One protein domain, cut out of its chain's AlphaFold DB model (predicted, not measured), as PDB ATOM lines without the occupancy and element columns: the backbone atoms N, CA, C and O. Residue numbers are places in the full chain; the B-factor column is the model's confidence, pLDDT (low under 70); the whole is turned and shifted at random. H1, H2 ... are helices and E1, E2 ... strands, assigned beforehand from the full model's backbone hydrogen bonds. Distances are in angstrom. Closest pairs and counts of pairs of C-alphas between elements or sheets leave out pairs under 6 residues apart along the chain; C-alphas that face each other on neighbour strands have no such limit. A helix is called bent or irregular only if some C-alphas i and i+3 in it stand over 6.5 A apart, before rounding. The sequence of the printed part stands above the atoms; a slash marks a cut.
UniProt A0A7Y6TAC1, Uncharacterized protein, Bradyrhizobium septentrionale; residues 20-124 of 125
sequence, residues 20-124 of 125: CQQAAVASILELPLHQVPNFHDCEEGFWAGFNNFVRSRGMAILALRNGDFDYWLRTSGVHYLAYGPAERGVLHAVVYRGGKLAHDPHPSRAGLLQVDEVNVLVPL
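What this domain is: This is residues 20 to 124 of the 125 residues of an uncharacterized protein of Bradyrhizobium septentrionale (UniProt A0A7Y6TAC1). A strongly twisted sheet of five strands runs through the middle of this domain, with helices over both of its faces. On one face H1 covers E2 and E3 and runs along them, while H2 sits by the edge strand E1; the short, irregular H3 is over the opposite face. The printed part has 105 residues, with three named helices and five named strands in the order H1 H2 E1 H3 E2 E3 E4 E5, of mixed class. The sheet, in the order E1 E5 E2 E3 E4, is antiparallel throughout. The whole is compact and rounded, with a radius of gyration of the C-alphas of 13.1 A and spans of 32 by 32 by 23 A.

Where its parts are: H1, residues 20 to 29, begins at C-alpha 20 (13.643, -84.819, -91.185) and is 14.2 A long. After a long link comes H2, residues 46 to 55, also 14.2 A. E1 is residues 59 to 65, 19.3 A, ending at C-alpha 65 (15.299, -80.193, -72.015). H3, residues 67 to 75, is irregular: C-alphas 68 and 71 are 7.7 A apart. E2, residues 79 to 85, is 19.5 A long; E3, residues 91 to 97, is 19.4 A; E4 is residues 100 to 103. E5, residues 117 to 123, is 19.8 A and ends at C-alpha 123 (7.915, -64.800, -82.299).

How they stand to each other: E1 and E4 are the edge strands. E1 and E5 are antiparallel at 156 degrees, with N 60 and O 122 2.7 A apart. E5 and E2 stand at 157 degrees, with N 81 and O 119 at 2.9 A. The hairpin E2 and E3 has N 82 and O 94 at 2.9 A; the hairpin E3 and E4 has N 95 and O 103 at 2.8 A. E2 E3 E4 form a meander, each strand the antiparallel neighbour of the one before, and E5 beside E2 completes a Greek key, E2 E3 E4 E5. E1, H3, E2 are a split strand-helix-strand unit, two strands running the same way with E5 between them, and its crossover is right-handed. H1 and H2 on one face and H3 on the other give three layers. H1 has a height over the sheet of 8.2 A and lies over E2 and E3; its closest C-alphas to E3 are Gln 21 and Ala 93, 5.2 A. H2 comes closest to E1 at the C-alphas of Val 54 and Ala 60, 6.2 A. H1 and H2 are near each other. H3 has a height of 9.0 A and only just lies over E5, with 3 of its C-alphas on it. In H1 and H2 every O i to N i+4 pair is within hydrogen-bond range; in H3, 3 of 5.

The domain as a whole: The C-alphas farthest apart, of Glu 43 and Thr 75, are 37.3 A apart. The printed part has no cut. The links H1 to H2 and E4 to E5 are long. The mean pLDDT of the printed part is 94.5; residues 66 to 69, of which 67 to 69 belong to H3, are under 70.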
ATOM      1  N   CYS A  20      14.827 -84.849 -92.053       98.25
ATOM      2  CA  CYS A  20      13.643 -84.819 -91.185       98.25
ATOM      3  C   CYS A  20      13.472 -83.486 -90.436       98.25
ATOM      4  O   CYS A  20      12.357 -82.977 -90.359       98.25
ATOM      5  N   GLN A  21      14.563 -82.858 -89.980       98.56
ATOM      6  CA  GLN A  21      14.518 -81.524 -89.367       98.56
ATOM      7  C   GLN A  21      13.996 -80.456 -90.344       98.56
ATOM      8  O   GLN A  21      13.158 -79.644 -89.964       98.56
ATOM      9  N   GLN A  22      14.456 -80.461 -91.602       98.75
ATOM     10  CA  GLN A  22      13.992 -79.529 -92.638       98.75
ATOM     11  C   GLN A  22      12.480 -79.676 -92.853       98.75
ATOM     12  O   GLN A  22      11.750 -78.687 -92.833       98.75
ATOM     13  N   ALA A  23      12.000 -80.914 -92.990       98.81
ATOM     14  CA  ALA A  23      10.591 -81.215 -93.221       98.81
ATOM     15  C   ALA A  23       9.693 -80.913 -92.003       98.81
ATOM     16  O   ALA A  23       8.595 -80.371 -92.155       98.81
ATOM     17  N   ALA A  24      10.159 -81.186 -90.780       98.81
ATOM     18  CA  ALA A  24       9.427 -80.851 -89.557       98.81
ATOM     19  C   ALA A  24       9.295 -79.326 -89.374       98.81
ATOM     20  O   ALA A  24       8.206 -78.826 -89.083       98.81
ATOM     21  N   VAL A  25      10.371 -78.571 -89.629       98.75
ATOM     22  CA  VAL A  25      10.346 -77.099 -89.623       98.75
ATOM     23  C   VAL A  25       9.424 -76.562 -90.718       98.75
ATOM     24  O   VAL A  25       8.590 -75.701 -90.437       98.75
ATOM     25  N   ALA A  26       9.510 -77.102 -91.939       98.81
ATOM     26  CA  ALA A  26       8.610 -76.757 -93.039       98.81
ATOM     27  C   ALA A  26       7.141 -76.983 -92.657       98.81
ATOM     28  O   ALA A  26       6.292 -76.143 -92.950       98.81
ATOM     29  N   SER A  27       6.852 -78.063 -91.923       98.81
ATOM     30  CA  SER A  27       5.495 -78.395 -91.490       98.81
ATOM     31  C   SER A  27       4.912 -77.394 -90.489       98.81
ATOM     32  O   SER A  27       3.739 -77.016 -90.592       98.81
ATOM     33  N   ILE A  28       5.720 -76.969 -89.509       98.50
ATOM     34  CA  ILE A  28       5.312 -75.990 -88.488       98.50
ATOM     35  C   ILE A  28       5.130 -74.605 -89.110       98.50
ATOM     36  O   ILE A  28       4.151 -73.932 -88.799       98.50
ATOM     37  N   LEU A  29       6.043 -74.202 -89.996       98.12
ATOM     38  CA  LEU A  29       6.011 -72.895 -90.659       98.12
ATOM     39  C   LEU A  29       5.098 -72.850 -91.891       98.12
ATOM     40  O   LEU A  29       4.962 -71.797 -92.505       98.12
ATOM     41  N   GLU A  30       4.495 -73.984 -92.254       98.25
ATOM     42  CA  GLU A  30       3.625 -74.158 -93.423       98.25
ATOM     43  C   GLU A  30       4.285 -73.759 -94.753       98.25
ATOM     44  O   GLU A  30       3.638 -73.276 -95.684       98.25
ATOM     45  N   LEU A  31       5.591 -74.003 -94.857       98.50
ATOM     46  CA  LEU A  31       6.395 -73.692 -96.033       98.50
ATOM     47  C   LEU A  31       6.568 -74.928 -96.928       98.50
ATOM     48  O   LEU A  31       6.626 -76.052 -96.430       98.50
ATOM     49  N   PRO A  32       6.722 -74.754 -98.251       98.44
ATOM     50  CA  PRO A  32       7.263 -75.806 -99.107       98.44
ATOM     51  C   PRO A  32       8.654 -76.252 -98.629       98.44
ATOM     52  O   PRO A  32       9.452 -75.418 -98.199       98.44
ATOM     53  N   LEU A  33       8.981 -77.545 -98.771       98.69
ATOM     54  CA  LEU A  33      10.251 -78.118 -98.294       98.69
ATOM     55  C   LEU A  33      11.483 -77.348 -98.804       98.69
ATOM     56  O   LEU A  33      12.382 -77.035 -98.029       98.69
ATOM     57  N   HIS A  34      11.486 -76.965-100.085       98.12
ATOM     58  CA  HIS A  34      12.588 -76.232-100.721       98.12
ATOM     59  C   HIS A  34      12.774 -74.791-100.211       98.12
ATOM     60  O   HIS A  34      13.780 -74.165-100.529       98.12
ATOM     61  N   GLN A  35      11.822 -74.241 -99.449       98.56
ATOM     62  CA  GLN A  35      11.957 -72.920 -98.820       98.56
ATOM     63  C   GLN A  35      12.591 -72.984 -97.424       98.56
ATOM     64  O   GLN A  35      12.824 -71.939 -96.809       98.56
ATOM     65  N   VAL A  36      12.858 -74.189 -96.917       98.69
ATOM     66  CA  VAL A  36      13.605 -74.432 -95.682       98.69
ATOM     67  C   VAL A  36      14.980 -74.991 -96.062       98.69
ATOM     68  O   VAL A  36      15.028 -75.914 -96.870       98.69
ATOM     69  N   PRO A  37      16.100 -74.480 -95.525       98.19
ATOM     70  CA  PRO A  37      17.421 -75.042 -95.764       98.19
ATOM     71  C   PRO A  37      17.506 -76.491 -95.294       98.19
ATOM     72  O   PRO A  37      16.998 -76.845 -94.229       98.19
ATOM     73  N   ASN A  38      18.223 -77.322 -96.043       97.69
ATOM     74  CA  ASN A  38      18.747 -78.549 -95.471       97.69
ATOM     75  C   ASN A  38      19.903 -78.173 -94.537       97.69
ATOM     76  O   ASN A  38      20.996 -77.856 -94.994       97.69
ATOM     77  N   PHE A  39      19.663 -78.190 -93.227       98.00
ATOM     78  CA  PHE A  39      20.626 -77.683 -92.244       98.00
ATOM     79  C   PHE A  39      21.948 -78.464 -92.203       98.00
ATOM     80  O   PHE A  39      22.942 -77.961 -91.688       98.00
ATOM     81  N   HIS A  40      22.000 -79.675 -92.767       95.88
ATOM     82  CA  HIS A  40      23.263 -80.393 -92.958       95.88
ATOM     83  C   HIS A  40      24.216 -79.717 -93.950       95.88
ATOM     84  O   HIS A  40      25.414 -79.982 -93.872       95.88
ATOM     85  N   ASP A  41      23.689 -78.866 -94.832       96.19
ATOM     86  CA  ASP A  41      24.421 -78.192 -95.905       96.19
ATOM     87  C   ASP A  41      24.798 -76.741 -95.521       96.19
ATOM     88  O   ASP A  41      25.405 -76.029 -96.315       96.19
ATOM     89  N   CYS A  42      24.442 -76.284 -94.312       97.00
ATOM     90  CA  CYS A  42      24.779 -74.949 -93.808       97.00
ATOM     91  C   CYS A  42      26.254 -74.867 -93.379       97.00
ATOM     92  O   CYS A  42      26.691 -75.640 -92.522       97.00
ATOM     93  N   GLU A  43      27.002 -73.897 -93.920       96.50
ATOM     94  CA  GLU A  43      28.429 -73.684 -93.627       96.50
ATOM     95  C   GLU A  43      28.683 -73.334 -92.156       96.50
ATOM     96  O   GLU A  43      29.656 -73.790 -91.558       96.50
ATOM     97  N   GLU A  44      27.774 -72.578 -91.537       95.69
ATOM     98  CA  GLU A  44      27.834 -72.220 -90.118       95.69
ATOM     99  C   GLU A  44      27.540 -73.404 -89.174       95.69
ATOM    100  O   GLU A  44      27.653 -73.285 -87.952       95.69
ATOM    101  N   GLY A  45      27.157 -74.554 -89.734       97.56
ATOM    102  CA  GLY A  45      26.773 -75.758 -89.013       97.56
ATOM    103  C   GLY A  45      25.269 -75.866 -88.764       97.56
ATOM    104  O   GLY A  45      24.515 -74.894 -88.800       97.56
ATOM    105  N   PHE A  46      24.828 -77.089 -88.467       96.75
ATOM    106  CA  PHE A  46      23.412 -77.467 -88.418       96.75
ATOM    107  C   PHE A  46      22.554 -76.571 -87.514       96.75
ATOM    108  O   PHE A  46      21.539 -76.022 -87.943       96.75
ATOM    109  N   TRP A  47      22.963 -76.398 -86.255       96.31
ATOM    110  CA  TRP A  47      22.177 -75.644 -85.279       96.31
ATOM    111  C   TRP A  47      22.264 -74.132 -85.482       96.31
ATOM    112  O   TRP A  47      21.292 -73.428 -85.210       96.31
ATOM    113  N   ALA A  48      23.392 -73.623 -85.980       98.00
ATOM    114  CA  ALA A  48      23.524 -72.210 -86.316       98.00
ATOM    115  C   ALA A  48      22.653 -71.863 -87.531       98.00
ATOM    116  O   ALA A  48      21.870 -70.920 -87.456       98.00
ATOM    117  N   GLY A  49      22.680 -72.686 -88.585       98.44
ATOM    118  CA  GLY A  49      21.820 -72.529 -89.759       98.44
ATOM    119  C   GLY A  49      20.332 -72.623 -89.414       98.44
ATOM    120  O   GLY A  49      19.532 -71.805 -89.873       98.44
ATOM    121  N   PHE A  50      19.952 -73.555 -88.532       98.44
ATOM    122  CA  PHE A  50      18.580 -73.642 -88.025       98.44
ATOM    123  C   PHE A  50      18.158 -72.374 -87.264       98.44
ATOM    124  O   PHE A  50      17.109 -71.799 -87.568       98.44
ATOM    125  N   ASN A  51      18.989 -71.891 -86.335       98.12
ATOM    126  CA  ASN A  51      18.724 -70.651 -85.602       98.12
ATOM    127  C   ASN A  51      18.640 -69.431 -86.528       98.12
ATOM    128  O   ASN A  51      17.698 -68.649 -86.414       98.12
ATOM    129  N   ASN A  52      19.575 -69.280 -87.468       98.25
ATOM    130  CA  ASN A  52      19.598 -68.179 -88.433       98.25
ATOM    131  C   ASN A  52      18.334 -68.169 -89.297       98.25
ATOM    132  O   ASN A  52      17.701 -67.127 -89.473       98.25
ATOM    133  N   PHE A  53      17.927 -69.340 -89.788       98.50
ATOM    134  CA  PHE A  53      16.718 -69.493 -90.584       98.50
ATOM    135  C   PHE A  53      15.457 -69.084 -89.813       98.50
ATOM    136  O   PHE A  53      14.658 -68.293 -90.324       98.50
ATOM    137  N   VAL A  54      15.285 -69.581 -88.585       98.31
ATOM    138  CA  VAL A  54      14.141 -69.211 -87.738       98.31
ATOM    139  C   VAL A  54      14.180 -67.714 -87.403       98.31
ATOM    140  O   VAL A  54      13.168 -67.028 -87.545       98.31
ATOM    141  N   ARG A  55      15.359 -67.173 -87.074       97.88
ATOM    142  CA  ARG A  55      15.558 -65.749 -86.767       97.88
ATOM    143  C   ARG A  55      15.233 -64.830 -87.936       97.88
ATOM    144  O   ARG A  55      14.573 -63.816 -87.732       97.88
ATOM    145  N   SER A  56      15.616 -65.199 -89.159       97.50
ATOM    146  CA  SER A  56      15.274 -64.443 -90.377       97.50
ATOM    147  C   SER A  56      13.764 -64.304 -90.617       97.50
ATOM    148  O   SER A  56      13.343 -63.473 -91.414       97.50
ATOM    149  N   ARG A  57      12.945 -65.097 -89.916       97.19
ATOM    150  CA  ARG A  57      11.476 -65.058 -89.960       97.19
ATOM    151  C   ARG A  57      10.861 -64.384 -88.735       97.19
ATOM    152  O   ARG A  57       9.683 -64.583 -88.464       97.19
ATOM    153  N   GLY A  58      11.651 -63.617 -87.984       97.75
ATOM    154  CA  GLY A  58      11.175 -62.915 -86.795       97.75
ATOM    155  C   GLY A  58      10.776 -63.867 -85.671       97.75
ATOM    156  O   GLY A  58       9.821 -63.596 -84.956       97.75
ATOM    157  N   MET A  59      11.464 -65.002 -85.529       98.12
ATOM    158  CA  MET A  59      11.218 -65.982 -84.468       98.12
ATOM    159  C   MET A  59      12.515 -66.365 -83.746       98.12
ATOM    160  O   MET A  59      13.616 -66.176 -84.252       98.12
ATOM    161  N   ALA A  60      12.389 -66.945 -82.562       97.44
ATOM    162  CA  ALA A  60      13.448 -67.606 -81.822       97.44
ATOM    163  C   ALA A  60      13.069 -69.062 -81.547       97.44
ATOM    164  O   ALA A  60      11.900 -69.449 -81.619       97.44
ATOM    165  N   ILE A  61      14.075 -69.868 -81.219       96.94
ATOM    166  CA  ILE A  61      13.890 -71.240 -80.756       96.94
ATOM    167  C   ILE A  61      13.996 -71.235 -79.234       96.94
ATOM    168  O   ILE A  61      15.042 -70.903 -78.679       96.94
ATOM    169  N   LEU A  62      12.914 -71.622 -78.566       93.56
ATOM    170  CA  LEU A  62      12.940 -71.976 -77.155       93.56
ATOM    171  C   LEU A  62      13.232 -73.476 -77.053       93.56
ATOM    172  O   LEU A  62      12.341 -74.298 -77.284       93.56
ATOM    173  N   ALA A  63      14.489 -73.806 -76.755       92.12
ATOM    174  CA  ALA A  63      14.945 -75.177 -76.559       92.12
ATOM    175  C   ALA A  63      14.723 -75.609 -75.112       92.12
ATOM    176  O   ALA A  63      15.217 -74.971 -74.180       92.12
ATOM    177  N   LEU A  64      13.971 -76.689 -74.930       86.75
ATOM    178  CA  LEU A  64      13.574 -77.190 -73.623       86.75
ATOM    179  C   LEU A  64      14.052 -78.632 -73.484       86.75
ATOM    180  O   LEU A  64      13.756 -79.497 -74.311       86.75
ATOM    181  N   ARG A  65      14.797 -78.877 -72.407       82.19
ATOM    182  CA  ARG A  65      15.299 -80.193 -72.015       82.19
ATOM    183  C   ARG A  65      14.744 -80.515 -70.640       82.19
ATOM    184  O   ARG A  65      14.722 -79.635 -69.786       82.19
ATOM    185  N   ASN A  66      14.385 -81.778 -70.422       67.00
ATOM    186  CA  ASN A  66      13.784 -82.278 -69.182       67.00
ATOM    187  C   ASN A  66      12.375 -81.706 -68.883       67.00
ATOM    188  O   ASN A  66      11.988 -80.639 -69.355       67.00
ATOM    189  N   GLY A  67      11.574 -82.475 -68.138       62.75
ATOM    190  CA  GLY A  67      10.102 -82.418 -68.089       62.75
ATOM    191  C   GLY A  67       9.416 -81.172 -67.503       62.75
ATOM    192  O   GLY A  67       8.206 -81.212 -67.290       62.75
ATOM    193  N   ASP A  68      10.116 -80.064 -67.271       65.06
ATOM    194  CA  ASP A  68       9.556 -78.888 -66.581       65.06
ATOM    195  C   ASP A  68       8.432 -78.182 -67.371       65.06
ATOM    196  O   ASP A  68       7.568 -77.525 -66.793       65.06
ATOM    197  N   PHE A  69       8.376 -78.361 -68.695       69.19
ATOM    198  CA  PHE A  69       7.381 -77.718 -69.571       69.19
ATOM    199  C   PHE A  69       6.284 -78.656 -70.070       69.19
ATOM    200  O   PHE A  69       5.439 -78.275 -70.882       69.19
ATOM    201  N   ASP A  70       6.271 -79.885 -69.572       78.00
ATOM    202  CA  ASP A  70       5.431 -80.966 -70.067       78.00
ATOM    203  C   ASP A  70       3.926 -80.663 -69.892       78.00
ATOM    204  O   ASP A  70       3.114 -80.894 -70.788       78.00
ATOM    205  N   TYR A  71       3.538 -80.022 -68.780       83.56
ATOM    206  CA  TYR A  71       2.162 -79.542 -68.594       83.56
ATOM    207  C   TYR A  71       1.776 -78.454 -69.608       83.56
ATOM    208  O   TYR A  71       0.714 -78.538 -70.231       83.56
ATOM    209  N   TRP A  72       2.631 -77.446 -69.809       86.44
ATOM    210  CA  TRP A  72       2.345 -76.341 -70.727       86.44
ATOM    211  C   TRP A  72       2.307 -76.807 -72.188       86.44
ATOM    212  O   TRP A  72       1.378 -76.471 -72.919       86.44
ATOM    213  N   LEU A  73       3.244 -77.650 -72.624       86.31
ATOM    214  CA  LEU A  73       3.253 -78.204 -73.985       86.31
ATOM    215  C   LEU A  73       2.019 -79.068 -74.265       86.31
ATOM    216  O   LEU A  73       1.461 -79.025 -75.364       86.31
ATOM    217  N   ARG A  74       1.544 -79.817 -73.262       83.88
ATOM    218  CA  ARG A  74       0.309 -80.601 -73.370       83.88
ATOM    219  C   ARG A  74      -0.964 -79.765 -73.458       83.88
ATOM    220  O   ARG A  74      -1.930 -80.221 -74.063       83.88
ATOM    221  N   THR A  75      -0.981 -78.576 -72.864       85.75
ATOM    222  CA  THR A  75      -2.206 -77.772 -72.698       85.75
ATOM    223  C   THR A  75      -2.268 -76.537 -73.595       85.75
ATOM    224  O   THR A  75      -3.359 -76.057 -73.885       85.75
ATOM    225  N   SER A  76      -1.134 -76.048 -74.097       88.06
ATOM    226  CA  SER A  76      -1.047 -74.838 -74.930       88.06
ATOM    227  C   SER A  76      -1.613 -75.012 -76.341       88.06
ATOM    228  O   SER A  76      -1.926 -74.030 -77.010       88.06
ATOM    229  N   GLY A  77      -1.725 -76.252 -76.825       90.31
ATOM    230  CA  GLY A  77      -2.205 -76.545 -78.176       90.31
ATOM    231  C   GLY A  77      -1.263 -76.087 -79.297       90.31
ATOM    232  O   GLY A  77      -1.674 -76.133 -80.460       90.31
ATOM    233  N   VAL A  78      -0.030 -75.679 -78.978       94.00
ATOM    234  CA  VAL A  78       0.992 -75.279 -79.957       94.00
ATOM    235  C   VAL A  78       1.633 -76.499 -80.614       94.00
ATOM    236  O   VAL A  78       1.713 -77.573 -80.015       94.00
ATOM    237  N   HIS A  79       2.094 -76.327 -81.852       97.50
ATOM    238  CA  HIS A  79       2.948 -77.315 -82.505       97.50
ATOM    239  C   HIS A  79       4.400 -77.044 -82.130       97.50
ATOM    240  O   HIS A  79       4.833 -75.891 -82.135       97.50
ATOM    241  N   TYR A  80       5.148 -78.095 -81.831       97.00
ATOM    242  CA  TYR A  80       6.556 -78.002 -81.467       97.00
ATOM    243  C   TYR A  80       7.343 -79.151 -82.085       97.00
ATOM    244  O   TYR A  80       6.790 -80.210 -82.392       97.00
ATOM    245  N   LEU A  81       8.636 -78.923 -82.288       97.75
ATOM    246  CA  LEU A  81       9.557 -79.962 -82.726       97.75
ATOM    247  C   LEU A  81       9.877 -80.840 -81.521       97.75
ATOM    248  O   LEU A  81      10.164 -80.318 -80.444       97.75
ATOM    249  N   ALA A  82       9.835 -82.150 -81.708       96.50
ATOM    250  CA  ALA A  82      10.275 -83.129 -80.729       96.50
ATOM    251  C   ALA A  82      11.412 -83.961 -81.325       96.50
ATOM    252  O   ALA A  82      11.389 -84.297 -82.514       96.50
ATOM    253  N   TYR A  83      12.388 -84.284 -80.484       96.62
ATOM    254  CA  TYR A  83      13.608 -84.984 -80.860       96.62
ATOM    255  C   TYR A  83      13.802 -86.222 -80.005       96.62
ATOM    256  O   TYR A  83      13.522 -86.202 -78.806       96.62
ATOM    257  N   GLY A  84      14.331 -87.274 -80.613       96.06
ATOM    258  CA  GLY A  84      14.728 -88.475 -79.894       96.06
ATOM    259  C   GLY A  84      15.107 -89.619 -80.831       96.06
ATOM    260  O   GLY A  84      15.139 -89.437 -82.055       96.06
ATOM    261  N   PRO A  85      15.414 -90.801 -80.279       96.75
ATOM    262  CA  PRO A  85      15.711 -91.985 -81.065       96.75
ATOM    263  C   PRO A  85      14.451 -92.518 -81.759       96.75
ATOM    264  O   PRO A  85      13.408 -92.705 -81.134       96.75
ATOM    265  N   ALA A  86      14.561 -92.814 -83.052       95.88
ATOM    266  CA  ALA A  86      13.580 -93.609 -83.787       95.88
ATOM    267  C   ALA A  86      13.963 -95.100 -83.770       95.88
ATOM    268  O   ALA A  86      15.141 -95.438 -83.648       95.88
ATOM    269  N   GLU A  87      12.996 -95.994 -84.007       94.12
ATOM    270  CA  GLU A  87      13.213 -97.454 -84.121       94.12
ATOM    271  C   GLU A  87      14.330 -97.842 -85.105       94.12
ATOM    272  O   GLU A  87      14.979 -98.871 -84.955       94.12
ATOM    273  N   ARG A  88      14.600 -96.981 -86.092       92.00
ATOM    274  CA  ARG A  88      15.648 -97.156 -87.107       92.00
ATOM    275  C   ARG A  88      17.073 -96.893 -86.589       92.00
ATOM    276  O   ARG A  88      18.010 -96.911 -87.379       92.00
ATOM    277  N   GLY A  89      17.249 -96.605 -85.298       90.31
ATOM    278  CA  GLY A  89      18.562 -96.368 -84.688       90.31
ATOM    279  C   GLY A  89      19.180 -95.006 -85.020       90.31
ATOM    280  O   GLY A  89      20.397 -94.856 -84.963       90.31
ATOM    281  N   VAL A  90      18.353 -94.017 -85.377       92.81
ATOM    282  CA  VAL A  90      18.777 -92.653 -85.734       92.81
ATOM    283  C   VAL A  90      18.102 -91.626 -84.838       92.81
ATOM    284  O   VAL A  90      16.954 -91.822 -84.431       92.81
ATOM    285  N   LEU A  91      18.786 -90.509 -84.577       95.00
ATOM    286  CA  LEU A  91      18.126 -89.325 -84.033       95.00
ATOM    287  C   LEU A  91      17.185 -88.743 -85.086       95.00
ATOM    288  O   LEU A  91      17.540 -88.637 -86.261       95.00
ATOM    289  N   HIS A  92      15.982 -88.383 -84.657       97.69
ATOM    290  CA  HIS A  92      14.902 -88.001 -85.551       97.69
ATOM    291  C   HIS A  92      14.149 -86.782 -85.026       97.69
ATOM    292  O   HIS A  92      14.015 -86.604 -83.817       97.69
ATOM    293  N   ALA A  93      13.671 -85.948 -85.947       98.31
ATOM    294  CA  ALA A  93      12.870 -84.769 -85.651       98.31
ATOM    295  C   ALA A  93      11.448 -84.975 -86.178       98.31
ATOM    296  O   ALA A  93      11.248 -85.294 -87.351       98.31
ATOM    297  N   VAL A  94      10.467 -84.768 -85.306       98.69
ATOM    298  CA  VAL A  94       9.035 -84.891 -85.606       98.69
ATOM    299  C   VAL A  94       8.280 -83.692 -85.044       98.69
ATOM    300  O   VAL A  94       8.833 -82.890 -84.293       98.69
ATOM    301  N   VAL A  95       7.006 -83.556 -85.395       98.62
ATOM    302  CA  VAL A  95       6.136 -82.503 -84.876       98.62
ATOM    303  C   VAL A  95       5.138 -83.090 -83.898       98.62
ATOM    304  O   VAL A  95       4.422 -84.040 -84.216       98.62
ATOM    305  N   TYR A  96       5.067 -82.504 -82.710       97.25
ATOM    306  CA  TYR A  96       4.092 -82.841 -81.680       97.25
ATOM    307  C   TYR A  96       3.115 -81.683 -81.462       97.25
ATOM    308  O   TYR A  96       3.402 -80.528 -81.779       97.25
ATOM    309  N   ARG A  97       1.948 -82.008 -80.900       96.25
ATOM    310  CA  ARG A  97       0.957 -81.056 -80.390       96.25
ATOM    311  C   ARG A  97       0.237 -81.680 -79.204       96.25
ATOM    312  O   ARG A  97      -0.261 -82.800 -79.307       96.25
ATOM    313  N   GLY A  98       0.152 -80.966 -78.085       92.88
ATOM    314  CA  GLY A  98      -0.589 -81.453 -76.919       92.88
ATOM    315  C   GLY A  98      -0.055 -82.785 -76.367       92.88
ATOM    316  O   GLY A  98      -0.841 -83.643 -75.970       92.88
ATOM    317  N   GLY A  99       1.265 -82.999 -76.408       90.81
ATOM    318  CA  GLY A  99       1.904 -84.247 -75.967       90.81
ATOM    319  C   GLY A  99       1.732 -85.445 -76.905       90.81
ATOM    320  O   GLY A  99       2.139 -86.545 -76.549       90.81
ATOM    321  N   LYS A 100       1.134 -85.264 -78.087       93.81
ATOM    322  CA  LYS A 100       0.914 -86.333 -79.069       93.81
ATOM    323  C   LYS A 100       1.684 -86.056 -80.351       93.81
ATOM    324  O   LYS A 100       1.823 -84.896 -80.744       93.81
ATOM    325  N   LEU A 101       2.119 -87.122 -81.022       97.00
ATOM    326  CA  LEU A 101       2.669 -87.043 -82.371       97.00
ATOM    327  C   LEU A 101       1.615 -86.440 -83.310       97.00
ATOM    328  O   LEU A 101       0.531 -86.996 -83.474       97.00
ATOM    329  N   ALA A 102       1.937 -85.290 -83.897       98.12
ATOM    330  CA  ALA A 102       1.094 -84.598 -84.865       98.12
ATOM    331  C   ALA A 102       1.519 -84.922 -86.302       98.12
ATOM    332  O   ALA A 102       0.669 -85.116 -87.164       98.12
ATOM    333  N   HIS A 103       2.830 -84.999 -86.554       98.69
ATOM    334  CA  HIS A 103       3.387 -85.410 -87.840       98.69
ATOM    335  C   HIS A 103       4.799 -85.962 -87.667       98.69
ATOM    336  O   HIS A 103       5.637 -85.334 -87.028       98.69
ATOM    337  N   ASP A 104       5.082 -87.106 -88.273       98.69
ATOM    338  CA  ASP A 104       6.436 -87.640 -88.425       98.69
ATOM    339  C   ASP A 104       6.794 -87.524 -89.908       98.69
ATOM    340  O   ASP A 104       6.147 -88.217 -90.683       98.69
ATOM    341  N   PRO A 105       7.785 -86.712 -90.329       98.62
ATOM    342  CA  PRO A 105       8.139 -86.552 -91.741       98.62
ATOM    343  C   PRO A 105       8.572 -87.833 -92.461       98.62
ATOM    344  O   PRO A 105       8.578 -87.858 -93.691       98.62
ATOM    345  N   HIS A 106       8.944 -88.881 -91.724       98.19
ATOM    346  CA  HIS A 106       9.322 -90.162 -92.295       98.19
ATOM    347  C   HIS A 106       8.080 -90.944 -92.770       98.19
ATOM    348  O   HIS A 106       7.103 -91.033 -92.025       98.19
ATOM    349  N   PRO A 107       8.108 -91.610 -93.943       97.56
ATOM    350  CA  PRO A 107       6.966 -92.362 -94.476       97.56
ATOM    351  C   PRO A 107       6.405 -93.444 -93.548       97.56
ATOM    352  O   PRO A 107       5.225 -93.764 -93.626       97.56
ATOM    353  N   SER A 108       7.232 -94.001 -92.654       96.56
ATOM    354  CA  SER A 108       6.786 -95.024 -91.696       96.56
ATOM    355  C   SER A 108       5.837 -94.492 -90.620       96.56
ATOM    356  O   SER A 108       5.152 -95.294 -89.997       96.56
ATOM    357  N   ARG A 109       5.833 -93.174 -90.361       97.50
ATOM    358  CA  ARG A 109       5.048 -92.517 -89.297       97.50
ATOM    359  C   ARG A 109       5.218 -93.137 -87.902       97.50
ATOM    360  O   ARG A 109       4.318 -93.054 -87.071       97.50
ATOM    361  N   ALA A 110       6.360 -93.774 -87.657       97.19
ATOM    362  CA  ALA A 110       6.601 -94.552 -86.443       97.19
ATOM    363  C   ALA A 110       6.839 -93.655 -85.217       97.19
ATOM    364  O   ALA A 110       6.680 -94.100 -84.084       97.19
ATOM    365  N   GLY A 111       7.195 -92.384 -85.431       97.81
ATOM    366  CA  GLY A 111       7.481 -91.450 -84.354       97.81
ATOM    367  C   GLY A 111       8.816 -91.738 -83.667       97.81
ATOM    368  O   GLY A 111       9.795 -92.136 -84.306       97.81
ATOM    369  N   LEU A 112       8.853 -91.471 -82.364       97.25
ATOM    370  CA  LEU A 112      10.035 -91.588 -81.513       97.25
ATOM    371  C   LEU A 112       9.805 -92.657 -80.444       97.25
ATOM    372  O   LEU A 112       8.699 -92.780 -79.921       97.25
ATOM    373  N   LEU A 113      10.867 -93.370 -80.069       96.81
ATOM    374  CA  LEU A 113      10.860 -94.288 -78.925       96.81
ATOM    375  C   LEU A 113      10.714 -93.529 -77.599       96.81
ATOM    376  O   LEU A 113      10.059 -93.999 -76.674       96.81
ATOM    377  N   GLN A 114      11.318 -92.343 -77.522       93.62
ATOM    378  CA  GLN A 114      11.192 -91.398 -76.418       93.62
ATOM    379  C   GLN A 114      11.458 -89.975 -76.920       93.62
ATOM    380  O   GLN A 114      12.092 -89.790 -77.959       93.62
ATOM    381  N   VAL A 115      10.968 -88.975 -76.188       93.06
ATOM    382  CA  VAL A 115      11.245 -87.559 -76.462       93.06
ATOM    383  C   VAL A 115      12.334 -87.088 -75.503       93.06
ATOM    384  O   VAL A 115      12.108 -87.048 -74.297       93.06
ATOM    385  N   ASP A 116      13.492 -86.722 -76.046       92.56
ATOM    386  CA  ASP A 116      14.655 -86.251 -75.282       92.56
ATOM    387  C   ASP A 116      14.687 -84.721 -75.167       92.56
ATOM    388  O   ASP A 116      15.119 -84.158 -74.160       92.56
ATOM    389  N   GLU A 117      14.239 -84.038 -76.218       93.06
ATOM    390  CA  GLU A 117      14.299 -82.586 -76.343       93.06
ATOM    391  C   GLU A 117      13.109 -82.082 -77.154       93.06
ATOM    392  O   GLU A 117      12.580 -82.783 -78.026       93.06
ATOM    393  N   VAL A 118      12.695 -80.848 -76.880       94.56
ATOM    394  CA  VAL A 118      11.666 -80.160 -77.656       94.56
ATOM    395  C   VAL A 118      12.092 -78.733 -77.973       94.56
ATOM    396  O   VAL A 118      12.645 -78.034 -77.126       94.56
ATOM    397  N   ASN A 119      11.786 -78.288 -79.191       96.06
ATOM    398  CA  ASN A 119      12.004 -76.914 -79.635       96.06
ATOM    399  C   ASN A 119      10.668 -76.271 -80.001       96.06
ATOM    400  O   ASN A 119       9.942 -76.756 -80.876       96.06
ATOM    401  N   VAL A 120      10.364 -75.147 -79.358       95.75
ATOM    402  CA  VAL A 120       9.188 -74.324 -79.661       95.75
ATOM    403  C   VAL A 120       9.643 -73.100 -80.444       95.75
ATOM    404  O   VAL A 120      10.570 -72.407 -80.028       95.75
ATOM    405  N   LEU A 121       8.998 -72.828 -81.579       96.88
ATOM    406  CA  LEU A 121       9.249 -71.610 -82.349       96.88
ATOM    407  C   LEU A 121       8.372 -70.490 -81.787       96.88
ATOM    408  O   LEU A 121       7.148 -70.615 -81.771       96.88
ATOM    409  N   VAL A 122       8.995 -69.415 -81.309       95.38
ATOM    410  CA  VAL A 122       8.306 -68.281 -80.675       95.38
ATOM    411  C   VAL A 122       8.608 -66.990 -81.435       95.38
ATOM    412  O   VAL A 122       9.754 -66.800 -81.832       95.38
ATOM    413  N   PRO A 123       7.639 -66.090 -81.669       95.75
ATOM    414  CA  PRO A 123       7.915 -64.800 -82.299       95.75
ATOM    415  C   PRO A 123       8.915 -63.957 -81.495       95.75
ATOM    416  O   PRO A 123       8.866 -63.925 -80.265       95.75
ATOM    417  N   LEU A 124       9.805 -63.261 -82.198       92.50
ATOM    418  CA  LEU A 124      10.593 -62.157 -81.662       92.50
ATOM    419  C   LEU A 124       9.728 -60.893 -81.738       92.50
ATOM    420  O   LEU A 124       9.203 -60.580 -82.807       92.50
TER     421      LEU A 124